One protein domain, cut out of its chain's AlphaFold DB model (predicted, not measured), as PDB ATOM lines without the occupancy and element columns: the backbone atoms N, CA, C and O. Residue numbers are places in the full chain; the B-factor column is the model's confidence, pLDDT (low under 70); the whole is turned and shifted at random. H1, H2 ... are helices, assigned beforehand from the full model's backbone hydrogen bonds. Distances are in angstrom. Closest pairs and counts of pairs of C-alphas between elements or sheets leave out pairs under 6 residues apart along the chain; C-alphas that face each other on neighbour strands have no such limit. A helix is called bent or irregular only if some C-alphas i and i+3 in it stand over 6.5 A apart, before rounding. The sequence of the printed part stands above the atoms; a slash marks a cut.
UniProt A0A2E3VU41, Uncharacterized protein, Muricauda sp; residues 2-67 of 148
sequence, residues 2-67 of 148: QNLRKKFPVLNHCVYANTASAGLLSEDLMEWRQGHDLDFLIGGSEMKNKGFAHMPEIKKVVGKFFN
ATOM      1  N   GLN A   2     284.118 188.921 214.424       61.28
ATOM      2  CA  GLN A   2     284.544 187.873 215.381       61.28
ATOM      3  C   GLN A   2     284.298 188.219 216.865       61.28
ATOM      4  O   GLN A   2     283.904 187.347 217.632       61.28
ATOM      5  N   ASN A   3     284.437 189.491 217.261       79.50
ATOM      6  CA  ASN A   3     284.159 189.916 218.640       79.50
ATOM      7  C   ASN A   3     282.665 189.918 219.003       79.50
ATOM      8  O   ASN A   3     282.336 189.765 220.171       79.50
ATOM      9  N   LEU A   4     281.761 190.050 218.025       89.31
ATOM     10  CA  LEU A   4     280.316 190.047 218.278       89.31
ATOM     11  C   LEU A   4     279.805 188.629 218.553       89.31
ATOM     12  O   LEU A   4     278.979 188.435 219.435       89.31
ATOM     13  N   ARG A   5     280.350 187.629 217.847       92.19
ATOM     14  CA  ARG A   5     279.986 186.214 218.028       92.19
ATOM     15  C   ARG A   5     280.195 185.742 219.470       92.19
ATOM     16  O   ARG A   5     279.397 184.957 219.963       92.19
ATOM     17  N   LYS A   6     281.241 186.244 220.137       93.38
ATOM     18  CA  LYS A   6     281.579 185.876 221.520       93.38
ATOM     19  C   LYS A   6     280.482 186.229 222.527       93.38
ATOM     20  O   LYS A   6     280.392 185.549 223.533       93.38
ATOM     21  N   LYS A   7     279.628 187.214 222.223       94.81
ATOM     22  CA  LYS A   7     278.521 187.636 223.097       94.81
ATOM     23  C   LYS A   7     277.330 186.674 223.108       94.81
ATOM     24  O   LYS A   7     276.358 186.943 223.804       94.81
ATOM     25  N   PHE A   8     277.356 185.606 222.308       96.19
ATOM     26  CA  PHE A   8     276.251 184.655 222.170       96.19
ATOM     27  C   PHE A   8     276.722 183.238 222.533       96.19
ATOM     28  O   PHE A   8     277.166 182.499 221.649       96.19
ATOM     29  N   PRO A   9     276.608 182.818 223.808       95.00
ATOM     30  CA  PRO A   9     277.179 181.560 224.297       95.00
ATOM     31  C   PRO A   9     276.734 180.311 223.530       95.00
ATOM     32  O   PRO A   9     277.535 179.408 223.298       95.00
ATOM     33  N   VAL A  10     275.483 180.275 223.054       95.31
ATOM     34  CA  VAL A  10     274.941 179.139 222.283       95.31
ATOM     35  C   VAL A  10     275.767 178.818 221.029       95.31
ATOM     36  O   VAL A  10     275.863 177.663 220.621       95.31
ATOM     37  N   LEU A  11     276.446 179.819 220.458       95.44
ATOM     38  CA  LEU A  11     277.287 179.671 219.271       95.44
ATOM     39  C   LEU A  11     278.602 178.918 219.532       95.44
ATOM     40  O   LEU A  11     279.306 178.590 218.572       95.44
ATOM     41  N   ASN A  12     278.940 178.638 220.793       94.19
ATOM     42  CA  ASN A  12     280.045 177.750 221.165       94.19
ATOM     43  C   ASN A  12     279.627 176.271 221.175       94.19
ATOM     44  O   ASN A  12     280.486 175.396 221.177       94.19
ATOM     45  N   HIS A  13     278.320 175.996 221.182       94.44
ATOM     46  CA  HIS A  13     277.769 174.649 221.333       94.44
ATOM     47  C   HIS A  13     277.127 174.120 220.051       94.44
ATOM     48  O   HIS A  13     277.061 172.908 219.862       94.44
ATOM     49  N   CYS A  14     276.660 175.001 219.159       96.00
ATOM     50  CA  CYS A  14     276.053 174.586 217.902       96.00
ATOM     51  C   CYS A  14     276.252 175.589 216.758       96.00
ATOM     52  O   CYS A  14     276.608 176.759 216.937       96.00
ATOM     53  N   VAL A  15     275.967 175.108 215.548       96.31
ATOM     54  CA  VAL A  15     275.685 175.969 214.401       96.31
ATOM     55  C   VAL A  15     274.227 176.410 214.507       96.31
ATOM     56  O   VAL A  15     273.314 175.611 214.317       96.31
ATOM     57  N   TYR A  16     274.008 177.683 214.826       96.12
ATOM     58  CA  TYR A  16     272.668 178.250 214.924       96.12
ATOM     59  C   TYR A  16     272.220 178.815 213.573       96.12
ATOM     60  O   TYR A  16     272.613 179.918 213.196       96.12
ATOM     61  N   ALA A  17     271.400 178.054 212.849       96.44
ATOM     62  CA  ALA A  17     270.832 178.433 211.552       96.44
ATOM     63  C   ALA A  17     269.308 178.657 211.630       96.44
ATOM     64  O   ALA A  17     268.582 178.295 210.712       96.44
ATOM     65  N   ASN A  18     268.817 179.221 212.744       95.75
ATOM     66  CA  ASN A  18     267.383 179.425 213.000       95.75
ATOM     67  C   ASN A  18     267.018 180.881 213.365       95.75
ATOM     68  O   ASN A  18     265.992 181.138 213.991       95.75
ATOM     69  N   THR A  19     267.858 181.847 212.977       94.94
ATOM     70  CA  THR A  19     267.697 183.271 213.334       94.94
ATOM     71  C   THR A  19     266.378 183.872 212.853       94.94
ATOM     72  O   THR A  19     265.824 184.735 213.529       94.94
ATOM     73  N   ALA A  20     265.857 183.407 211.713       91.88
ATOM     74  CA  ALA A  20     264.572 183.857 211.183       91.88
ATOM     75  C   ALA A  20     263.389 183.461 212.086       91.88
ATOM     76  O   ALA A  20     262.409 184.194 212.169       91.88
ATOM     77  N   SER A  21     263.490 182.332 212.796       92.69
ATOM     78  CA  SER A  21     262.476 181.903 213.764       92.69
ATOM     79  C   SER A  21     262.649 182.599 215.114       92.69
ATOM     80  O   SER A  21     261.666 183.040 215.707       92.69
ATOM     81  N   ALA A  22     263.888 182.713 215.606       94.06
ATOM     82  CA  ALA A  22     264.185 183.394 216.860       94.06
ATOM     83  C   ALA A  22     265.590 184.012 216.856       94.06
ATOM     84  O   ALA A  22     266.574 183.382 216.481       94.06
ATOM     85  N   GLY A  23     265.702 185.254 217.320       94.38
ATOM     86  CA  GLY A  23     266.999 185.895 217.529       94.38
ATOM     87  C   GLY A  23     267.745 185.307 218.731       94.38
ATOM     88  O   GLY A  23     267.141 184.809 219.680       94.38
ATOM     89  N   LEU A  24     269.074 185.409 218.712       95.56
ATOM     90  CA  LEU A  24     269.904 185.045 219.859       95.56
ATOM     91  C   LEU A  24     269.929 186.164 220.905       95.56
ATOM     92  O   LEU A  24     269.992 187.344 220.563       95.56
ATOM     93  N   LEU A  25     269.941 185.784 222.182       95.06
ATOM     94  CA  LEU A  25     270.124 186.697 223.309       95.06
ATOM     95  C   LEU A  25     271.621 186.884 223.584       95.06
ATOM     96  O   LEU A  25     272.327 185.902 223.818       95.06
ATOM     97  N   SER A  26     272.106 188.128 223.542       95.62
ATOM     98  CA  SER A  26     273.489 188.444 223.909       95.62
ATOM     99  C   SER A  26     273.654 188.591 225.420       95.62
ATOM    100  O   SER A  26     272.717 189.002 226.103       95.62
ATOM    101  N   GLU A  27     274.867 188.355 225.919       95.62
ATOM    102  CA  GLU A  27     275.227 188.561 227.332       95.62
ATOM    103  C   GLU A  27     274.894 189.984 227.808       95.62
ATOM    104  O   GLU A  27     274.129 190.129 228.754       95.62
ATOM    105  N   ASP A  28     275.305 191.027 227.074       95.06
ATOM    106  CA  ASP A  28     274.987 192.428 227.412       95.06
ATOM    107  C   ASP A  28     273.476 192.695 227.584       95.06
ATOM    108  O   ASP A  28     273.057 193.482 228.433       95.06
ATOM    109  N   LEU A  29     272.636 192.064 226.750       95.38
ATOM    110  CA  LEU A  29     271.187 192.270 226.791       95.38
ATOM    111  C   LEU A  29     270.574 191.503 227.965       95.38
ATOM    112  O   LEU A  29     269.637 191.994 228.595       95.38
ATOM    113  N   MET A  30     271.111 190.320 228.270       96.81
ATOM    114  CA  MET A  30     270.726 189.550 229.447       96.81
ATOM    115  C   MET A  30     271.072 190.301 230.738       96.81
ATOM    116  O   MET A  30     270.214 190.418 231.609       96.81
ATOM    117  N   GLU A  31     272.278 190.863 230.841       96.75
ATOM    118  CA  GLU A  31     272.709 191.667 231.995       96.75
ATOM    119  C   GLU A  31     271.798 192.882 232.208       96.75
ATOM    120  O   GLU A  31     271.287 193.102 233.307       96.75
ATOM    121  N   TRP A  32     271.513 193.637 231.140       96.44
ATOM    122  CA  TRP A  32     270.576 194.758 231.215       96.44
ATOM    123  C   TRP A  32     269.181 194.309 231.672       96.44
ATOM    124  O   TRP A  32     268.549 194.961 232.508       96.44
ATOM    125  N   ARG A  33     268.698 193.172 231.152       96.19
ATOM    126  CA  ARG A  33     267.374 192.639 231.486       96.19
ATOM    127  C   ARG A  33     267.273 192.199 232.944       96.19
ATOM    128  O   ARG A  33     266.248 192.457 233.567       96.19
ATOM    129  N   GLN A  34     268.317 191.583 233.494       97.25
ATOM    130  CA  GLN A  34     268.363 191.218 234.912       97.25
ATOM    131  C   GLN A  34     268.210 192.448 235.811       97.25
ATOM    132  O   GLN A  34     267.424 192.413 236.757       97.25
ATOM    133  N   GLY A  35     268.902 193.546 235.486       96.19
ATOM    134  CA  GLY A  35     268.742 194.818 236.194       96.19
ATOM    135  C   GLY A  35     267.313 195.354 236.099       96.19
ATOM    136  O   GLY A  35     266.698 195.662 237.116       96.19
ATOM    137  N   HIS A  36     266.744 195.373 234.889       94.31
ATOM    138  CA  HIS A  36     265.365 195.810 234.661       94.31
ATOM    139  C   HIS A  36     264.335 195.002 235.471       94.31
ATOM    140  O   HIS A  36     263.423 195.575 236.066       94.31
ATOM    141  N   ASP A  37     264.463 193.674 235.501       95.94
ATOM    142  CA  ASP A  37     263.528 192.809 236.221       95.94
ATOM    143  C   ASP A  37     263.697 192.938 237.747       95.94
ATOM    144  O   ASP A  37     262.701 192.911 238.473       95.94
ATOM    145  N   LEU A  38     264.922 193.156 238.244       97.25
ATOM    146  CA  LEU A  38     265.182 193.438 239.661       97.25
ATOM    147  C   LEU A  38     264.587 194.784 240.094       97.25
ATOM    148  O   LEU A  38     263.922 194.860 241.129       97.25
ATOM    149  N   ASP A  39     264.763 195.829 239.283       95.62
ATOM    150  CA  ASP A  39     264.157 197.141 239.521       95.62
ATOM    151  C   ASP A  39     262.629 197.044 239.567       95.62
ATOM    152  O   ASP A  39     261.983 197.705 240.383       95.62
ATOM    153  N   PHE A  40     262.033 196.206 238.712       96.31
ATOM    154  CA  PHE A  40     260.595 195.961 238.740       96.31
ATOM    155  C   PHE A  40     260.162 195.167 239.980       96.31
ATOM    156  O   PHE A  40     259.153 195.514 240.592       96.31
ATOM    157  N   LEU A  41     260.925 194.148 240.387       97.12
ATOM    158  CA  LEU A  41     260.650 193.363 241.594       97.12
ATOM    159  C   LEU A  41     260.645 194.235 242.858       97.12
ATOM    160  O   LEU A  41     259.775 194.071 243.711       97.12
ATOM    161  N   ILE A  42     261.600 195.163 242.972       97.50
ATOM    162  CA  ILE A  42     261.745 196.046 244.138       97.50
ATOM    163  C   ILE A  42     260.781 197.239 244.057       97.50
ATOM    164  O   ILE A  42     260.186 197.629 245.060       97.50
ATOM    165  N   GLY A  43     260.646 197.849 242.876       95.88
ATOM    166  CA  GLY A  43     259.939 199.117 242.682       95.88
ATOM    167  C   GLY A  43     258.478 198.999 242.241       95.88
ATOM    168  O   GLY A  43     257.763 200.001 242.256       95.88
ATOM    169  N   GLY A  44     258.018 197.820 241.819       95.56
ATOM    170  CA  GLY A  44     256.639 197.580 241.398       95.56
ATOM    171  C   GLY A  44     256.138 198.576 240.343       95.56
ATOM    172  O   GLY A  44     256.781 198.822 239.319       95.56
ATOM    173  N   SER A  45     254.967 199.167 240.587       95.56
ATOM    174  CA  SER A  45     254.340 200.131 239.671       95.56
ATOM    175  C   SER A  45     255.151 201.411 239.473       95.56
ATOM    176  O   SER A  45     255.110 201.978 238.384       95.56
ATOM    177  N   GLU A  46     255.932 201.852 240.462       95.44
ATOM    178  CA  GLU A  46     256.739 203.075 240.342       95.44
ATOM    179  C   GLU A  46     257.806 202.946 239.253       95.44
ATOM    180  O   GLU A  46     258.055 203.876 238.482       95.44
ATOM    181  N   MET A  47     258.393 201.757 239.122       94.19
ATOM    182  CA  MET A  47     259.317 201.456 238.034       94.19
ATOM    183  C   MET A  47     258.612 201.513 236.667       94.19
ATOM    184  O   MET A  47     259.140 202.105 235.723       94.19
ATOM    185  N   LYS A  48     257.381 200.989 236.563       91.06
ATOM    186  CA  LYS A  48     256.577 201.075 235.330       91.06
ATOM    187  C   LYS A  48     256.214 202.517 234.976       91.06
ATOM    188  O   LYS A  48     256.338 202.884 233.811       91.06
ATOM    189  N   ASN A  49     255.858 203.342 235.961       93.12
ATOM    190  CA  ASN A  49     255.572 204.768 235.771       93.12
ATOM    191  C   ASN A  49     256.773 205.510 235.175       93.12
ATOM    192  O   ASN A  49     256.621 206.258 234.207       93.12
ATOM    193  N   LYS A  50     257.985 205.236 235.680       90.88
ATOM    194  CA  LYS A  50     259.221 205.746 235.069       90.88
ATOM    195  C   LYS A  50     259.365 205.258 233.629       90.88
ATOM    196  O   LYS A  50     259.666 206.062 232.756       90.88
ATOM    197  N   GLY A  51     259.103 203.981 233.357       87.19
ATOM    198  CA  GLY A  51     259.109 203.434 231.996       87.19
ATOM    199  C   GLY A  51     258.148 204.160 231.044       87.19
ATOM    200  O   GLY A  51     258.538 204.502 229.930       87.19
ATOM    201  N   PHE A  52     256.926 204.464 231.489       89.69
ATOM    202  CA  PHE A  52     255.956 205.223 230.692       89.69
ATOM    203  C   PHE A  52     256.442 206.638 230.370       89.69
ATOM    204  O   PHE A  52     256.277 207.094 229.239       89.69
ATOM    205  N   ALA A  53     257.112 207.299 231.318       92.06
ATOM    206  CA  ALA A  53     257.697 208.617 231.093       92.06
ATOM    207  C   ALA A  53     258.788 208.622 230.001       92.06
ATOM    208  O   ALA A  53     258.984 209.657 229.379       92.06
ATOM    209  N   HIS A  54     259.440 207.481 229.729       92.31
ATOM    210  CA  HIS A  54     260.481 207.341 228.695       92.31
ATOM    211  C   HIS A  54     259.938 206.919 227.314       92.31
ATOM    212  O   HIS A  54     260.704 206.722 226.365       92.31
ATOM    213  N   MET A  55     258.623 206.708 227.169       92.75
ATOM    214  CA  MET A  55     258.041 206.286 225.888       92.75
ATOM    215  C   MET A  55     258.336 207.245 224.722       92.75
ATOM    216  O   MET A  55     258.619 206.740 223.629       92.75
ATOM    217  N   PRO A  56     258.293 208.583 224.886       95.00
ATOM    218  CA  PRO A  56     258.637 209.511 223.807       95.00
ATOM    219  C   PRO A  56     260.063 209.307 223.275       95.00
ATOM    220  O   PRO A  56     260.283 209.298 222.063       95.00
ATOM    221  N   GLU A  57     261.028 209.075 224.161       96.44
ATOM    222  CA  GLU A  57     262.428 208.830 223.824       96.44
ATOM    223  C   GLU A  57     262.597 207.500 223.094       96.44
ATOM    224  O   GLU A  57     263.283 207.446 222.071       96.44
ATOM    225  N   ILE A  58     261.927 206.440 223.560       95.56
ATOM    226  CA  ILE A  58     261.938 205.129 222.892       95.56
ATOM    227  C   ILE A  58     261.399 205.268 221.464       95.56
ATOM    228  O   ILE A  58     262.044 204.831 220.508       95.56
ATOM    229  N   LYS A  59     260.252 205.941 221.293       97.44
ATOM    230  CA  LYS A  59     259.675 206.210 219.967       97.44
ATOM    231  C   LYS A  59     260.614 207.031 219.087       97.44
ATOM    232  O   LYS A  59     260.723 206.746 217.899       97.44
ATOM    233  N   LYS A  60     261.333 208.005 219.650       97.81
ATOM    234  CA  LYS A  60     262.332 208.802 218.924       97.81
ATOM    235  C   LYS A  60     263.513 207.957 218.443       97.81
ATOM    236  O   LYS A  60     263.973 208.157 217.319       97.81
ATOM    237  N   VAL A  61     263.997 207.013 219.252       97.94
ATOM    238  CA  VAL A  61     265.072 206.085 218.855       97.94
ATOM    239  C   VAL A  61     264.609 205.173 217.717       97.94
ATOM    240  O   VAL A  61     265.306 205.070 216.708       97.94
ATOM    241  N   VAL A  62     263.419 204.573 217.836       97.62
ATOM    242  CA  VAL A  62     262.832 203.725 216.781       97.62
ATOM    243  C   VAL A  62     262.586 204.530 215.502       97.62
ATOM    244  O   VAL A  62     262.973 204.095 214.419       97.62
ATOM    245  N   GLY A  63     262.014 205.729 215.620       97.94
ATOM    246  CA  GLY A  63     261.769 206.615 214.485       97.94
ATOM    247  C   GLY A  63     263.058 206.992 213.762       97.94
ATOM    248  O   GLY A  63     263.136 206.886 212.543       97.94
ATOM    249  N   LYS A  64     264.128 207.315 214.501       98.06
ATOM    250  CA  LYS A  64     265.451 207.561 213.913       98.06
ATOM    251  C   LYS A  64     265.988 206.338 213.160       98.06
ATOM    252  O   LYS A  64     266.577 206.512 212.098       98.06
ATOM    253  N   PHE A  65     265.797 205.129 213.691       98.00
ATOM    254  CA  PHE A  65     266.246 203.892 213.043       98.00
ATOM    255  C   PHE A  65     265.524 203.636 211.709       98.00
ATOM    256  O   PHE A  65     266.172 203.277 210.731       98.00
ATOM    257  N   PHE A  66     264.214 203.895 211.645       96.19
ATOM    258  CA  PHE A  66     263.398 203.747 210.430       96.19
ATOM    259  C   PHE A  66     263.267 205.031 209.592       96.19
ATOM    260  O   PHE A  66     262.475 205.074 208.654       96.19
ATOM    261  N   ASN A  67     264.027 206.082 209.916       97.62
ATOM    262  CA  ASN A  67     263.952 207.393 209.266       97.62
ATOM    263  C   ASN A  67     262.519 207.981 209.197       97.62
ATOM    264  O   ASN A  67     262.099 208.530 208.179       97.62
TER     265      ASN A  67
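Overview. This is residues 2 to 67 of the 148 residues of an uncharacterized protein of Muricauda sp (UniProt A0A2E3VU41). An open hook of helices with an empty middle: the long helix H3 bends sharply into two arms, H3a and H3b, and H4 follows H3b back along the open side. At the other end, the short helices H1 and H2 and a long loop form a small, loose curl before H3a. The printed part has 66 residues with four named helices, in the order H1, H2, H3, H4, and no named strand; the class is all helix. It is only just loose, close to extended, with a radius of gyration of the C-alphas of 16.0 A and spans of 42 by 35 by 23 A.

Along the chain. H3, residues 27 to 53, was assigned as one helix by its hydrogen bonds but is bent: C-alphas 42 and 45 are 9.6 A apart. H3a, residues 27 to 42, begins with C-alpha 27 at (275.227, 188.561, 227.332) and is 22.8 A long; H3b, residues 45 to 53, is 12.5 A long. H4, residues 55 to 65, is 15.4 A long and ends with C-alpha 65 at (266.246, 203.892, 213.043). H1 is residues 2 to 5 and H2 residues 9 to 12.

Arrangement. H3a and H3b only just touch, only at the corner, with 3 pairs of C-alphas within 8 A; H3a does so with residues 39 to 40 alone, and the closest C-alphas, of Phe 40 and Met 47, are 5.7 A apart. Their lines stand at a steep tilt of 56 degrees, opposite ways. H3b and H4 meet only through their link, and H3a and H4 are apart. H2 is close to but not clearly touching H3a, the closest C-alphas, of Pro 9 and Glu 27, being 7.9 A apart. In H3a, H3b and H4 every O i to N i+4 pair is within hydrogen-bond range; H1 and H2 are too short for such a pair, and 0 of 1 O i to N i+3 pair is within range in H1, 1 of 1 in H2.

Size, cuts and confidence. The farthest C-alphas, of Val 15 and Glu 46, are 42.0 A apart. The printed part has no cut; the link from H2 to H3, 14 residues, is long. Residues 49 to 67 stand free. The mean pLDDT of the printed part is 94.3, with residue 2 under 70.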